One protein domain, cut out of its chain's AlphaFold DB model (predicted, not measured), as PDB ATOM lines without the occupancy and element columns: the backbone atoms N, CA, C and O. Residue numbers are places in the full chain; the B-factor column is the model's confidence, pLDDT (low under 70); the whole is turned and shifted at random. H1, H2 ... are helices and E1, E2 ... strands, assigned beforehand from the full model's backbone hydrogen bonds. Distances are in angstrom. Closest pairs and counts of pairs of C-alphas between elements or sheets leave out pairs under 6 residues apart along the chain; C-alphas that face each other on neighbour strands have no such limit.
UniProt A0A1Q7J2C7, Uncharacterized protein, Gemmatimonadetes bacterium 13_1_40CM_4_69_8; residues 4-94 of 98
ATOM      1  N   THR A   4      38.248  19.290 -29.698       96.81
ATOM      2  CA  THR A   4      38.109  20.723 -29.479       96.81
ATOM      3  C   THR A   4      39.423  21.433 -29.781       96.81
ATOM      4  O   THR A   4      40.489  20.820 -29.860       96.81
ATOM      5  N   ARG A   5      39.366  22.764 -29.891       96.56
ATOM      6  CA  ARG A   5      40.566  23.607 -29.986       96.56
ATOM      7  C   ARG A   5      41.572  23.290 -28.873       96.56
ATOM      8  O   ARG A   5      42.774  23.251 -29.122       96.56
ATOM      9  N   ASP A   6      41.078  23.089 -27.654       96.75
ATOM     10  CA  ASP A   6      41.931  22.892 -26.488       96.75
ATOM     11  C   ASP A   6      42.554  21.485 -26.471       96.75
ATOM     12  O   ASP A   6      43.691  21.345 -26.028       96.75
ATOM     13  N   ASP A   7      41.899  20.474 -27.058       96.31
ATOM     14  CA  ASP A   7      42.504  19.147 -27.258       96.31
ATOM     15  C   ASP A   7      43.711  19.210 -28.201       96.31
ATOM     16  O   ASP A   7      44.754  18.612 -27.919       96.31
ATOM     17  N   ILE A   8      43.593  19.960 -29.305       96.75
ATOM     18  CA  ILE A   8      44.696  20.150 -30.259       96.75
ATOM     19  C   ILE A   8      45.819  20.952 -29.620       96.75
ATOM     20  O   ILE A   8      46.978  20.551 -29.716       96.75
ATOM     21  N   ARG A   9      45.488  22.036 -28.913       96.50
ATOM     22  CA  ARG A   9      46.470  22.822 -28.164       96.50
ATOM     23  C   ARG A   9      47.234  21.949 -27.169       96.50
ATOM     24  O   ARG A   9      48.460  21.949 -27.184       96.50
ATOM     25  N   ALA A  10      46.526  21.168 -26.355       96.62
ATOM     26  CA  ALA A  10      47.149  20.272 -25.392       96.62
ATOM     27  C   ALA A  10      48.027  19.216 -26.086       96.62
ATOM     28  O   ALA A  10      49.071  18.841 -25.564       96.62
ATOM     29  N   ALA A  11      47.637  18.737 -27.271       96.69
ATOM     30  CA  ALA A  11      48.455  17.819 -28.061       96.69
ATOM     31  C   ALA A  11      49.732  18.475 -28.617       96.69
ATOM     32  O   ALA A  11      50.765  17.810 -28.677       96.69
ATOM     33  N   VAL A  12      49.687  19.757 -28.992       96.62
ATOM     34  CA  VAL A  12      50.883  20.529 -29.377       96.62
ATOM     35  C   VAL A  12      51.806  20.727 -28.177       96.62
ATOM     36  O   VAL A  12      53.003  20.486 -28.279       96.62
ATOM     37  N   GLU A  13      51.253  21.094 -27.020       95.25
ATOM     38  CA  GLU A  13      52.017  21.246 -25.775       95.25
ATOM     39  C   GLU A  13      52.686  19.922 -25.359       95.25
ATOM     40  O   GLU A  13      53.845  19.920 -24.948       95.25
ATOM     41  N   ARG A  14      52.015  18.774 -25.553       96.44
ATOM     42  CA  ARG A  14      52.610  17.440 -25.332       96.44
ATOM     43  C   ARG A  14      53.777  17.120 -26.271       96.44
ATOM     44  O   ARG A  14      54.657  16.367 -25.865       96.44
ATOM     45  N   ALA A  15      53.798  17.677 -27.483       93.88
ATOM     46  CA  ALA A  15      54.925  17.522 -28.404       93.88
ATOM     47  C   ALA A  15      56.153  18.343 -27.957       93.88
ATOM     48  O   ALA A  15      57.283  18.003 -28.304       93.88
ATOM     49  N   GLY A  16      55.937  19.414 -27.183       94.12
ATOM     50  CA  GLY A  16      56.976  20.244 -26.569       94.12
ATOM     51  C   GLY A  16      56.900  21.730 -26.939       94.12
ATOM     52  O   GLY A  16      56.309  22.120 -27.948       94.12
ATOM     53  N   ASP A  17      57.556  22.563 -26.127       91.62
ATOM     54  CA  ASP A  17      57.482  24.033 -26.199       91.62
ATOM     55  C   ASP A  17      57.902  24.616 -27.558       91.62
ATOM     56  O   ASP A  17      57.337  25.614 -28.006       91.62
ATOM     57  N   GLU A  18      58.852  23.983 -28.255       92.88
ATOM     58  CA  GLU A  18      59.302  24.426 -29.583       92.88
ATOM     59  C   GLU A  18      58.182  24.359 -30.635       92.88
ATOM     60  O   GLU A  18      58.107  25.213 -31.523       92.88
ATOM     61  N   HIS A  19      57.257  23.400 -30.524       94.56
ATOM     62  CA  HIS A  19      56.112  23.308 -31.432       94.56
ATOM     63  C   HIS A  19      55.103  24.430 -31.177       94.56
ATOM     64  O   HIS A  19      54.586  25.029 -32.124       94.56
ATOM     65  N   TRP A  20      54.869  24.767 -29.907       92.88
ATOM     66  CA  TRP A  20      54.023  25.902 -29.544       92.88
ATOM     67  C   TRP A  20      54.636  27.232 -29.995       92.88
ATOM     68  O   TRP A  20      53.958  28.065 -30.601       92.88
ATOM     69  N   LYS A  21      55.941  27.406 -29.768       92.94
ATOM     70  CA  LYS A  21      56.700  28.562 -30.246       92.94
ATOM     71  C   LYS A  21      56.601  28.705 -31.764       92.94
ATOM     72  O   LYS A  21      56.311  29.791 -32.243       92.94
ATOM     73  N   THR A  22      56.731  27.608 -32.508       93.50
ATOM     74  CA  THR A  22      56.616  27.615 -33.975       93.50
ATOM     75  C   THR A  22      55.255  28.132 -34.461       93.50
ATOM     76  O   THR A  22      55.210  28.914 -35.408       93.50
ATOM     77  N   LEU A  23      54.146  27.747 -33.812       90.94
ATOM     78  CA  LEU A  23      52.815  28.288 -34.131       90.94
ATOM     79  C   LEU A  23      52.701  29.783 -33.830       90.94
ATOM     80  O   LEU A  23      52.077  30.523 -34.586       90.94
ATOM     81  N   ARG A  24      53.270  30.231 -32.711       90.81
ATOM     82  CA  ARG A  24      53.241  31.648 -32.341       90.81
ATOM     83  C   ARG A  24      54.056  32.487 -33.323       90.81
ATOM     84  O   ARG A  24      53.546  33.480 -33.833       90.81
ATOM     85  N   ASP A  25      55.272  32.050 -33.629       90.88
ATOM     86  CA  ASP A  25      56.168  32.739 -34.556       90.88
ATOM     87  C   ASP A  25      55.545  32.801 -35.972       90.88
ATOM     88  O   ASP A  25      55.673  33.807 -36.658       90.88
ATOM     89  N   HIS A  26      54.780  31.781 -36.397       88.25
ATOM     90  CA  HIS A  26      54.008  31.804 -37.658       88.25
ATOM     91  C   HIS A  26      52.992  32.948 -37.735       88.25
ATOM     92  O   HIS A  26      52.861  33.578 -38.786       88.25
ATOM     93  N   HIS A  27      52.301  33.231 -36.633       86.94
ATOM     94  CA  HIS A  27      51.363  34.344 -36.544       86.94
ATOM     95  C   HIS A  27      52.087  35.700 -36.502       86.94
ATOM     96  O   HIS A  27      51.724  36.616 -37.243       86.94
ATOM     97  N   GLU A  28      53.110  35.821 -35.651       85.44
ATOM     98  CA  GLU A  28      53.817  37.082 -35.379       85.44
ATOM     99  C   GLU A  28      54.684  37.548 -36.563       85.44
ATOM    100  O   GLU A  28      54.675  38.733 -36.905       85.44
ATOM    101  N   ASP A  29      55.364  36.625 -37.251       82.75
ATOM    102  CA  ASP A  29      56.269  36.936 -38.369       82.75
ATOM    103  C   ASP A  29      55.538  37.413 -39.635       82.75
ATOM    104  O   ASP A  29      56.164  37.894 -40.582       82.75
ATOM    105  N   ALA A  30      54.214  37.274 -39.688       76.62
ATOM    106  CA  ALA A  30      53.418  37.638 -40.853       76.62
ATOM    107  C   ALA A  30      53.052  39.131 -40.920       76.62
ATOM    108  O   ALA A  30      52.400  39.568 -41.871       76.62
ATOM    109  N   TYR A  31      53.464  39.940 -39.942       67.31
ATOM    110  CA  TYR A  31      53.178  41.374 -39.933       67.31
ATOM    111  C   TYR A  31      53.713  42.077 -41.203       67.31
ATOM    112  O   TYR A  31      54.864  41.855 -41.584       67.31
ATOM    113  N   PRO A  32      52.924  42.949 -41.871       73.69
ATOM    114  CA  PRO A  32      51.640  43.533 -41.452       73.69
ATOM    115  C   PRO A  32      50.372  42.739 -41.817       73.69
ATOM    116  O   PRO A  32      49.280  43.206 -41.504       73.69
ATOM    117  N   ASN A  33      50.481  41.571 -42.454       76.75
ATOM    118  CA  ASN A  33      49.347  40.724 -42.842       76.75
ATOM    119  C   ASN A  33      49.246  39.519 -41.891       76.75
ATOM    120  O   ASN A  33      49.745  38.444 -42.230       76.75
ATOM    121  N   PRO A  34      48.653  39.681 -40.693       74.94
ATOM    122  CA  PRO A  34      48.675  38.649 -39.666       74.94
ATOM    123  C   PRO A  34      48.039  37.356 -40.177       74.94
ATOM    124  O   PRO A  34      46.932  37.358 -40.714       74.94
ATOM    125  N   LYS A  35      48.751  36.248 -39.979       86.06
ATOM    126  CA  LYS A  35      48.241  34.897 -40.228       86.06
ATOM    127  C   LYS A  35      47.247  34.478 -39.140       86.06
ATOM    128  O   LYS A  35      47.138  35.181 -38.131       86.06
ATOM    129  N   PRO A  36      46.520  33.357 -39.298       88.19
ATOM    130  CA  PRO A  36      45.653  32.839 -38.243       88.19
ATOM    131  C   PRO A  36      46.391  32.718 -36.906       88.19
ATOM    132  O   PRO A  36      47.575  32.381 -36.868       88.19
ATOM    133  N   THR A  37      45.709  33.011 -35.798       91.38
ATOM    134  CA  THR A  37      46.325  32.859 -34.473       91.38
ATOM    135  C   THR A  37      46.594  31.377 -34.184       91.38
ATOM    136  O   THR A  37      45.906  30.513 -34.737       91.38
ATOM    137  N   PRO A  38      47.501  31.027 -33.249       92.31
ATOM    138  CA  PRO A  38      47.660  29.637 -32.811       92.31
ATOM    139  C   PRO A  38      46.333  28.981 -32.395       92.31
ATOM    140  O   PRO A  38      46.117  27.792 -32.629       92.31
ATOM    141  N   GLY A  39      45.416  29.763 -31.815       93.62
ATOM    142  CA  GLY A  39      44.071  29.311 -31.468       93.62
ATOM    143  C   GLY A  39      43.194  29.014 -32.687       93.62
ATOM    144  O   GLY A  39      42.470  28.019 -32.665       93.62
ATOM    145  N   ASP A  40      43.273  29.826 -33.741       94.25
ATOM    146  CA  ASP A  40      42.544  29.596 -34.994       94.25
ATOM    147  C   ASP A  40      43.064  28.351 -35.714       94.25
ATOM    148  O   ASP A  40      42.266  27.522 -36.144       94.25
ATOM    149  N   VAL A  41      44.389  28.162 -35.754       94.19
ATOM    150  CA  VAL A  41      45.020  26.949 -36.300       94.19
ATOM    151  C   VAL A  41      44.548  25.708 -35.539       94.19
ATOM    152  O   VAL A  41      44.084  24.747 -36.148       94.19
ATOM    153  N   CYS A  42      44.580  25.736 -34.201       95.88
ATOM    154  CA  CYS A  42      44.105  24.617 -33.379       95.88
ATOM    155  C   CYS A  42      42.612  24.326 -33.588       95.88
ATOM    156  O   CYS A  42      42.196  23.169 -33.548       95.88
ATOM    157  N   LYS A  43      41.792  25.364 -33.797       96.38
ATOM    158  CA  LYS A  43      40.357  25.208 -34.054       96.38
ATOM    159  C   LYS A  43      40.109  24.578 -35.424       96.38
ATOM    160  O   LYS A  43      39.371  23.597 -35.501       96.38
ATOM    161  N   ALA A  44      40.742  25.106 -36.470       95.56
ATOM    162  CA  ALA A  44      40.638  24.574 -37.826       95.56
ATOM    163  C   ALA A  44      41.075  23.105 -37.878       95.56
ATOM    164  O   ALA A  44      40.435  22.282 -38.529       95.56
ATOM    165  N   GLU A  45      42.115  22.750 -37.123       95.62
ATOM    166  CA  GLU A  45      42.609  21.381 -37.114       95.62
ATOM    167  C   GLU A  45      41.706  20.412 -36.350       95.62
ATOM    168  O   GLU A  45      41.500  19.279 -36.788       95.62
ATOM    169  N   ALA A  46      41.078  20.866 -35.264       96.50
ATOM    170  CA  ALA A  46      40.037  20.092 -34.596       96.50
ATOM    171  C   ALA A  46      38.878  19.785 -35.562       96.50
ATOM    172  O   ALA A  46      38.449  18.636 -35.678       96.50
ATOM    173  N   GLU A  47      38.408  20.792 -36.304       96.00
ATOM    174  CA  GLU A  47      37.359  20.637 -37.320       96.00
ATOM    175  C   GLU A  47      37.782  19.662 -38.431       96.00
ATOM    176  O   GLU A  47      37.010  18.765 -38.780       96.00
ATOM    177  N   ARG A  48      39.025  19.761 -38.927       95.88
ATOM    178  CA  ARG A  48      39.568  18.867 -39.960       95.88
ATOM    179  C   ARG A  48      39.633  17.412 -39.494       95.88
ATOM    180  O   ARG A  48      39.160  16.523 -40.201       95.88
ATOM    181  N   LEU A  49      40.174  17.152 -38.303       95.88
ATOM    182  CA  LEU A  49      40.260  15.793 -37.753       95.88
ATOM    183  C   LEU A  49      38.880  15.191 -37.480       95.88
ATOM    184  O   LEU A  49      38.659  14.004 -37.730       95.88
ATOM    185  N   ASN A  50      37.935  16.005 -37.011       96.06
ATOM    186  CA  ASN A  50      36.550  15.580 -36.833       96.06
ATOM    187  C   ASN A  50      35.891  15.238 -38.177       96.06
ATOM    188  O   ASN A  50      35.224  14.211 -38.274       96.06
ATOM    189  N   ALA A  51      36.132  16.026 -39.230       95.12
ATOM    190  CA  ALA A  51      35.635  15.742 -40.578       95.12
ATOM    191  C   ALA A  51      36.218  14.445 -41.175       95.12
ATOM    192  O   ALA A  51      35.549  13.771 -41.954       95.12
ATOM    193  N   MET A  52      37.430  14.051 -40.768       93.62
ATOM    194  CA  MET A  52      38.025  12.746 -41.097       93.62
ATOM    195  C   MET A  52      37.452  11.581 -40.265       93.62
ATOM    196  O   MET A  52      37.845  10.434 -40.464       93.62
ATOM    197  N   GLY A  53      36.556  11.856 -39.312       94.19
ATOM    198  CA  GLY A  53      35.967  10.866 -38.407       94.19
ATOM    199  C   GLY A  53      36.846  10.490 -37.210       94.19
ATOM    200  O   GLY A  53      36.457   9.634 -36.416       94.19
ATOM    201  N   LEU A  54      38.010  11.127 -37.031       93.69
ATOM    202  CA  LEU A  54      38.964  10.768 -35.974       93.69
ATOM    203  C   LEU A  54      38.500  11.191 -34.572       93.69
ATOM    204  O   LEU A  54      38.891  10.558 -33.597       93.69
ATOM    205  N   GLY A  55      37.640  12.209 -34.453       91.31
ATOM    206  CA  GLY A  55      37.089  12.648 -33.160       91.31
ATOM    207  C   GLY A  55      36.126  11.647 -32.507       91.31
ATOM    208  O   GLY A  55      35.987  11.594 -31.283       91.31
ATOM    209  N   ASP A  56      35.477  10.802 -33.307       92.44
ATOM    210  CA  ASP A  56      34.538   9.791 -32.806       92.44
ATOM    211  C   ASP A  56      35.102   8.365 -32.849       92.44
ATOM    212  O   ASP A  56      34.494   7.431 -32.314       92.44
ATOM    213  N   ALA A  57      36.300   8.195 -33.408       93.88
ATOM    214  CA  ALA A  57      36.966   6.910 -33.519       93.88
ATOM    215  C   ALA A  57      37.606   6.489 -32.181       93.88
ATOM    216  O   ALA A  57      38.750   6.812 -31.874       93.88
ATOM    217  N   LYS A  58      36.859   5.725 -31.374       92.31
ATOM    218  CA  LYS A  58      37.240   5.317 -30.000       92.31
ATOM    219  C   LYS A  58      38.537   4.506 -29.903       92.31
ATOM    220  O   LYS A  58      39.185   4.514 -28.849       92.31
ATOM    221  N   ASP A  59      38.891   3.816 -30.981       95.56
ATOM    222  CA  ASP A  59      40.103   3.002 -31.072       95.56
ATOM    223  C   ASP A  59      41.366   3.844 -31.263       95.56
ATOM    224  O   ASP A  59      42.467   3.334 -31.060       95.56
ATOM    225  N   PHE A  60      41.220   5.125 -31.608       95.81
ATOM    226  CA  PHE A  60      42.324   6.063 -31.735       95.81
ATOM    227  C   PHE A  60      42.426   6.973 -30.513       95.81
ATOM    228  O   PHE A  60      41.443   7.326 -29.861       95.81
ATOM    229  N   GLU A  61      43.654   7.354 -30.193       95.62
ATOM    230  CA  GLU A  61      43.972   8.319 -29.148       95.62
ATOM    231  C   GLU A  61      45.003   9.308 -29.674       95.62
ATOM    232  O   GLU A  61      46.062   8.892 -30.142       95.62
ATOM    233  N   LEU A  62      44.692  10.606 -29.612       97.12
ATOM    234  CA  LEU A  62      45.605  11.667 -30.033       97.12
ATOM    235  C   LEU A  62      46.715  11.847 -28.992       97.12
ATOM    236  O   LEU A  62      46.503  12.424 -27.923       97.12
ATOM    237  N   VAL A  63      47.915  11.383 -29.329       96.94
ATOM    238  CA  VAL A  63      49.080  11.425 -28.441       96.94
ATOM    239  C   VAL A  63      49.697  12.813 -28.444       96.94
ATOM    240  O   VAL A  63      49.821  13.426 -27.391       96.94
ATOM    241  N   GLU A  64      50.054  13.326 -29.614       96.88
ATOM    242  CA  GLU A  64      50.725  14.616 -29.766       96.88
ATOM    243  C   GLU A  64      50.464  15.196 -31.159       96.88
ATOM    244  O   GLU A  64      50.123  14.473 -32.102       96.88
ATOM    245  N   THR A  65      50.653  16.505 -31.289       97.81
ATOM    246  CA  THR A  65      50.581  17.226 -32.560       97.81
ATOM    247  C   THR A  65      51.914  17.913 -32.798       97.81
ATOM    248  O   THR A  65      52.292  18.826 -32.071       97.81
ATOM    249  N   ARG A  66      52.627  17.483 -33.836       97.31
ATOM    250  CA  ARG A  66      53.902  18.072 -34.236       97.31
ATOM    251  C   ARG A  66      53.652  19.236 -35.170       97.31
ATOM    252  O   ARG A  66      52.908  19.104 -36.138       97.31
ATOM    253  N   VAL A  67      54.312  20.346 -34.884       96.69
ATOM    254  CA  VAL A  67      54.302  21.557 -35.703       96.69
ATOM    255  C   VAL A  67      55.682  21.742 -36.315       96.69
ATOM    256  O   VAL A  67      56.675  21.810 -35.594       96.69
ATOM    257  N   GLU A  68      55.745  21.850 -37.633       95.25
ATOM    258  CA  GLU A  68      56.973  22.106 -38.380       95.25
ATOM    259  C   GLU A  68      56.839  23.407 -39.164       95.25
ATOM    260  O   GLU A  68      55.812  23.660 -39.798       95.25
ATOM    261  N   ARG A  69      57.891  24.230 -39.163       91.44
ATOM    262  CA  ARG A  69      57.946  25.430 -39.998       91.44
ATOM    263  C   ARG A  69      58.381  25.063 -41.413       91.44
ATOM    264  O   ARG A  69      59.431  24.454 -41.605       91.44
ATOM    265  N   VAL A  70      57.596  25.469 -42.407       91.75
ATOM    266  CA  VAL A  70      57.869  25.244 -43.831       91.75
ATOM    267  C   VAL A  70      57.808  26.587 -44.553       91.75
ATOM    268  O   VAL A  70      56.749  27.066 -44.954       91.75
ATOM    269  N   GLY A  71      58.971  27.225 -44.697       88.06
ATOM    270  CA  GLY A  71      59.056  28.588 -45.216       88.06
ATOM    271  C   GLY A  71      58.355  29.576 -44.284       88.06
ATOM    272  O   GLY A  71      58.716  29.700 -43.111       88.06
ATOM    273  N   SER A  72      57.352  30.283 -44.807       86.62
ATOM    274  CA  SER A  72      56.513  31.169 -43.999       86.62
ATOM    275  C   SER A  72      55.317  30.452 -43.373       86.62
ATOM    276  O   SER A  72      54.671  31.048 -42.520       86.62
ATOM    277  N   GLU A  73      55.003  29.214 -43.765       90.31
ATOM    278  CA  GLU A  73      53.853  28.456 -43.263       90.31
ATOM    279  C   GLU A  73      54.222  27.464 -42.161       90.31
ATOM    280  O   GLU A  73      55.395  27.172 -41.913       90.31
ATOM    281  N   VAL A  74      53.190  26.921 -41.518       93.88
ATOM    282  CA  VAL A  74      53.303  25.769 -40.623       93.88
ATOM    283  C   VAL A  74      52.641  24.542 -41.216       93.88
ATOM    284  O   VAL A  74      51.635  24.609 -41.926       93.88
ATOM    285  N   ARG A  75      53.227  23.399 -40.886       95.75
ATOM    286  CA  ARG A  75      52.747  22.069 -41.213       95.75
ATOM    287  C   ARG A  75      52.469  21.323 -39.919       95.75
ATOM    288  O   ARG A  75      53.342  21.259 -39.056       95.75
ATOM    289  N   LEU A  76      51.276  20.751 -39.795       97.19
ATOM    290  CA  LEU A  76      50.885  19.960 -38.628       97.19
ATOM    291  C   LEU A  76      50.816  18.478 -38.986       97.19
ATOM    292  O   LEU A  76      50.303  18.108 -40.041       97.19
ATOM    293  N   THR A  77      51.333  17.640 -38.092       97.81
ATOM    294  CA  THR A  77      51.255  16.178 -38.181       97.81
ATOM    295  C   THR A  77      50.807  15.620 -36.840       97.81
ATOM    296  O   THR A  77      51.439  15.884 -35.817       97.81
ATOM    297  N   HIS A  78      49.746  14.820 -36.825       97.75
ATOM    298  CA  HIS A  78      49.245  14.213 -35.596       97.75
ATOM    299  C   HIS A  78      49.774  12.808 -35.420       97.75
ATOM    300  O   HIS A  78      49.777  12.018 -36.365       97.75
ATOM    301  N   VAL A  79      50.149  12.486 -34.189       97.69
ATOM    302  CA  VAL A  79      50.490  11.131 -33.782       97.69
ATOM    303  C   VAL A  79      49.314  10.554 -33.016       97.69
ATOM    304  O   VAL A  79      48.913  11.079 -31.976       97.69
ATOM    305  N   PHE A  80      48.792   9.440 -33.510       97.44
ATOM    306  CA  PHE A  80      47.741   8.677 -32.860       97.44
ATOM    307  C   PHE A  80      48.257   7.324 -32.393       97.44
ATOM    308  O   PHE A  80      49.051   6.681 -33.082       97.44
ATOM    309  N   THR A  81      47.748   6.851 -31.260       97.88
ATOM    310  CA  THR A  81      47.828   5.437 -30.892       97.88
ATOM    311  C   THR A  81      46.567   4.731 -31.375       97.88
ATOM    312  O   THR A  81      45.465   5.139 -31.017       97.88
ATOM    313  N   TYR A  82      46.718   3.657 -32.150       97.00
ATOM    314  CA  TYR A  82      45.643   2.706 -32.432       97.00
ATOM    315  C   TYR A  82      45.641   1.619 -31.357       97.00
ATOM    316  O   TYR A  82      46.494   0.725 -31.354       97.00
ATOM    317  N   LYS A  83      44.694   1.717 -30.421       96.19
ATOM    318  CA  LYS A  83      44.638   0.919 -29.186       96.19
ATOM    319  C   LYS A  83      44.625  -0.593 -29.421       96.19
ATOM    320  O   LYS A  83      45.388  -1.269 -28.736       96.19
ATOM    321  N   PRO A  84      43.852  -1.153 -30.378       96.94
ATOM    322  CA  PRO A  84      43.756  -2.605 -30.541       96.94
ATOM    323  C   PRO A  84      45.086  -3.297 -30.851       96.94
ATOM    324  O   PRO A  84      45.265  -4.456 -30.491       96.94
ATOM    325  N   LEU A  85      46.018  -2.596 -31.508       96.56
ATOM    326  CA  LEU A  85      47.330  -3.138 -31.881       96.56
ATOM    327  C   LEU A  85      48.499  -2.407 -31.211       96.56
ATOM    328  O   LEU A  85      49.652  -2.735 -31.478       96.56
ATOM    329  N   ASN A  86      48.215  -1.412 -30.365       95.69
ATOM    330  CA  ASN A  86      49.203  -0.531 -29.745       95.69
ATOM    331  C   ASN A  86      50.212   0.061 -30.756       95.69
ATOM    332  O   ASN A  86      51.416   0.126 -30.504       95.69
ATOM    333  N   LEU A  87      49.718   0.458 -31.933       97.19
ATOM    334  CA  LEU A  87      50.535   1.031 -33.005       97.19
ATOM    335  C   LEU A  87      50.494   2.552 -32.964       97.19
ATOM    336  O   LEU A  87      49.443   3.137 -32.706       97.19
ATOM    337  N   ARG A  88      51.620   3.189 -33.296       96.75
ATOM    338  CA  ARG A  88      51.673   4.629 -33.550       96.75
ATOM    339  C   ARG A  88      51.488   4.911 -35.030       96.75
ATOM    340  O   ARG A  88      52.198   4.356 -35.863       96.75
ATOM    341  N   LEU A  89      50.543   5.787 -35.328       96.38
ATOM    342  CA  LEU A  89      50.180   6.194 -36.674       96.38
ATOM    343  C   LEU A  89      50.315   7.703 -36.787       96.38
ATOM    344  O   LEU A  89      50.074   8.429 -35.824       96.38
ATOM    345  N   LEU A  90      50.713   8.157 -37.969       96.69
ATOM    346  CA  LEU A  90      50.827   9.569 -38.281       96.69
ATOM    347  C   LEU A  90      49.774   9.911 -39.324       96.69
ATOM    348  O   LEU A  90      49.572   9.152 -40.273       96.69
ATOM    349  N   THR A  91      49.107  11.047 -39.154       95.19
ATOM    350  CA  THR A  91      48.317  11.617 -40.248       95.19
ATOM    351  C   THR A  91      49.247  12.094 -41.354       95.19
ATOM    352  O   THR A  91      50.413  12.403 -41.108       95.19
ATOM    353  N   GLU A  92      48.718  12.248 -42.564       94.50
ATOM    354  CA  GLU A  92      49.424  13.045 -43.563       94.50
ATOM    355  C   GLU A  92      49.646  14.473 -43.031       94.50
ATOM    356  O   GLU A  92      48.751  15.020 -42.369       94.50
ATOM    357  N   PRO A  93      50.823  15.076 -43.277       95.44
ATOM    358  CA  PRO A  93      51.077  16.435 -42.842       95.44
ATOM    359  C   PRO A  93      50.178  17.428 -43.579       95.44
ATOM    360  O   PRO A  93      50.143  17.443 -44.810       95.44
ATOM    361  N   PHE A  94      49.500  18.301 -42.837       95.00
ATOM    362  CA  PHE A  94      48.599  19.299 -43.406       95.00
ATOM    363  C   PHE A  94      49.174  20.717 -43.297       95.00
ATOM    364  O   PHE A  94      49.820  21.069 -42.311       95.00
TER     365      PHE A  94
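Overview. This is residues 4 to 94 of the 98 residues of an uncharacterized protein of Gemmatimonadetes bacterium 13_1_40CM_4_69_8 (UniProt A0A1Q7J2C7). A long, strongly twisted hairpin of two strands, E1 and E2, runs through the domain, with the short strand E3 added beside E2 near one end; three helices gather along one side of this narrow sheet at steep angles to each other. H1 stands up over E1, H2 lies slantwise over E1 and E2, and H3 touches H1 and only grazes the sheet. The printed part has 91 residues, with three named helices followed by three named strands, and its class is mixed, helices and strands. The sheet's order is E1, E2, E3, all antiparallel. The whole is compact, with a radius of gyration of the C-alphas of 13.4 A, yet its outline is a rod of 48 by 22 by 20 A.

Arrangement. E1, residues 60 to 70, and E2, residues 73 to 82, form a hairpin, antiparallel at 159 degrees, with N 66 and O 77 2.8 A apart and N 75 and O 68 2.8 A apart, both within hydrogen-bond range. E1 bends by 59 degrees at residue 63. E3, residues 87 to 90, makes a hairpin with E2 at 162 degrees, with N 80 and O 89 within hydrogen-bond range at 2.8 A. The three strands are a meander, each the antiparallel neighbour of the one before. The sheet is only just strongly twisted, its C-alphas up to 4.3 A off the best plane. H1, residues 5 to 15, is on the sheet at a height of 6.0 A, over E1, and stands up from it at 68 degrees; the closest C-alphas, of Ala 11 and Glu 64, are 4.3 A apart. H2, residues 17 to 28, is on the sheet at a height of 8.8 A, over E1 and E2, at 52 degrees to E1 on the local plane; with the sheet it makes two layers, a helix on one face of a sheet. The closest C-alphas of H2 and E1, of His 19 and Val 67, are 5.0 A apart. H1 and H2 touch only at the corner, Val 12 to Trp 20 with C-alphas 6.2 A apart, at a steep tilt of 54 degrees, opposite ways. H3, residues 38 to 51, touches H1 about perpendicular at 76 degrees, the closest C-alphas, of Arg 5 and Lys 43, being 4.4 A apart. H2 and H3 only just touch, with 3 pairs of C-alphas within 8 A, the closest those of Leu 23 and Pro 38 at 5.5 A. In H1, H2 and H3 every O i to N i+4 pair is within hydrogen-bond range.

Along the chain. E2 is 29.1 A long and E1 27.5 A, against 10.0 A for E3. H3 measures 19.9 A, H2 16.4 A and H1 15.7 A. H1 begins at C-alpha 5 (40.566, 23.607, -29.986), and E3 ends at C-alpha 90 (50.827, 9.569, -38.281).

Size, cuts and confidence. The two C-alphas farthest apart, of Pro 32 and Pro 84, are 48.1 A apart. The printed part has no cut and no long link. Mean pLDDT of the printed part is 93.2, and residue 31 alone is under 70.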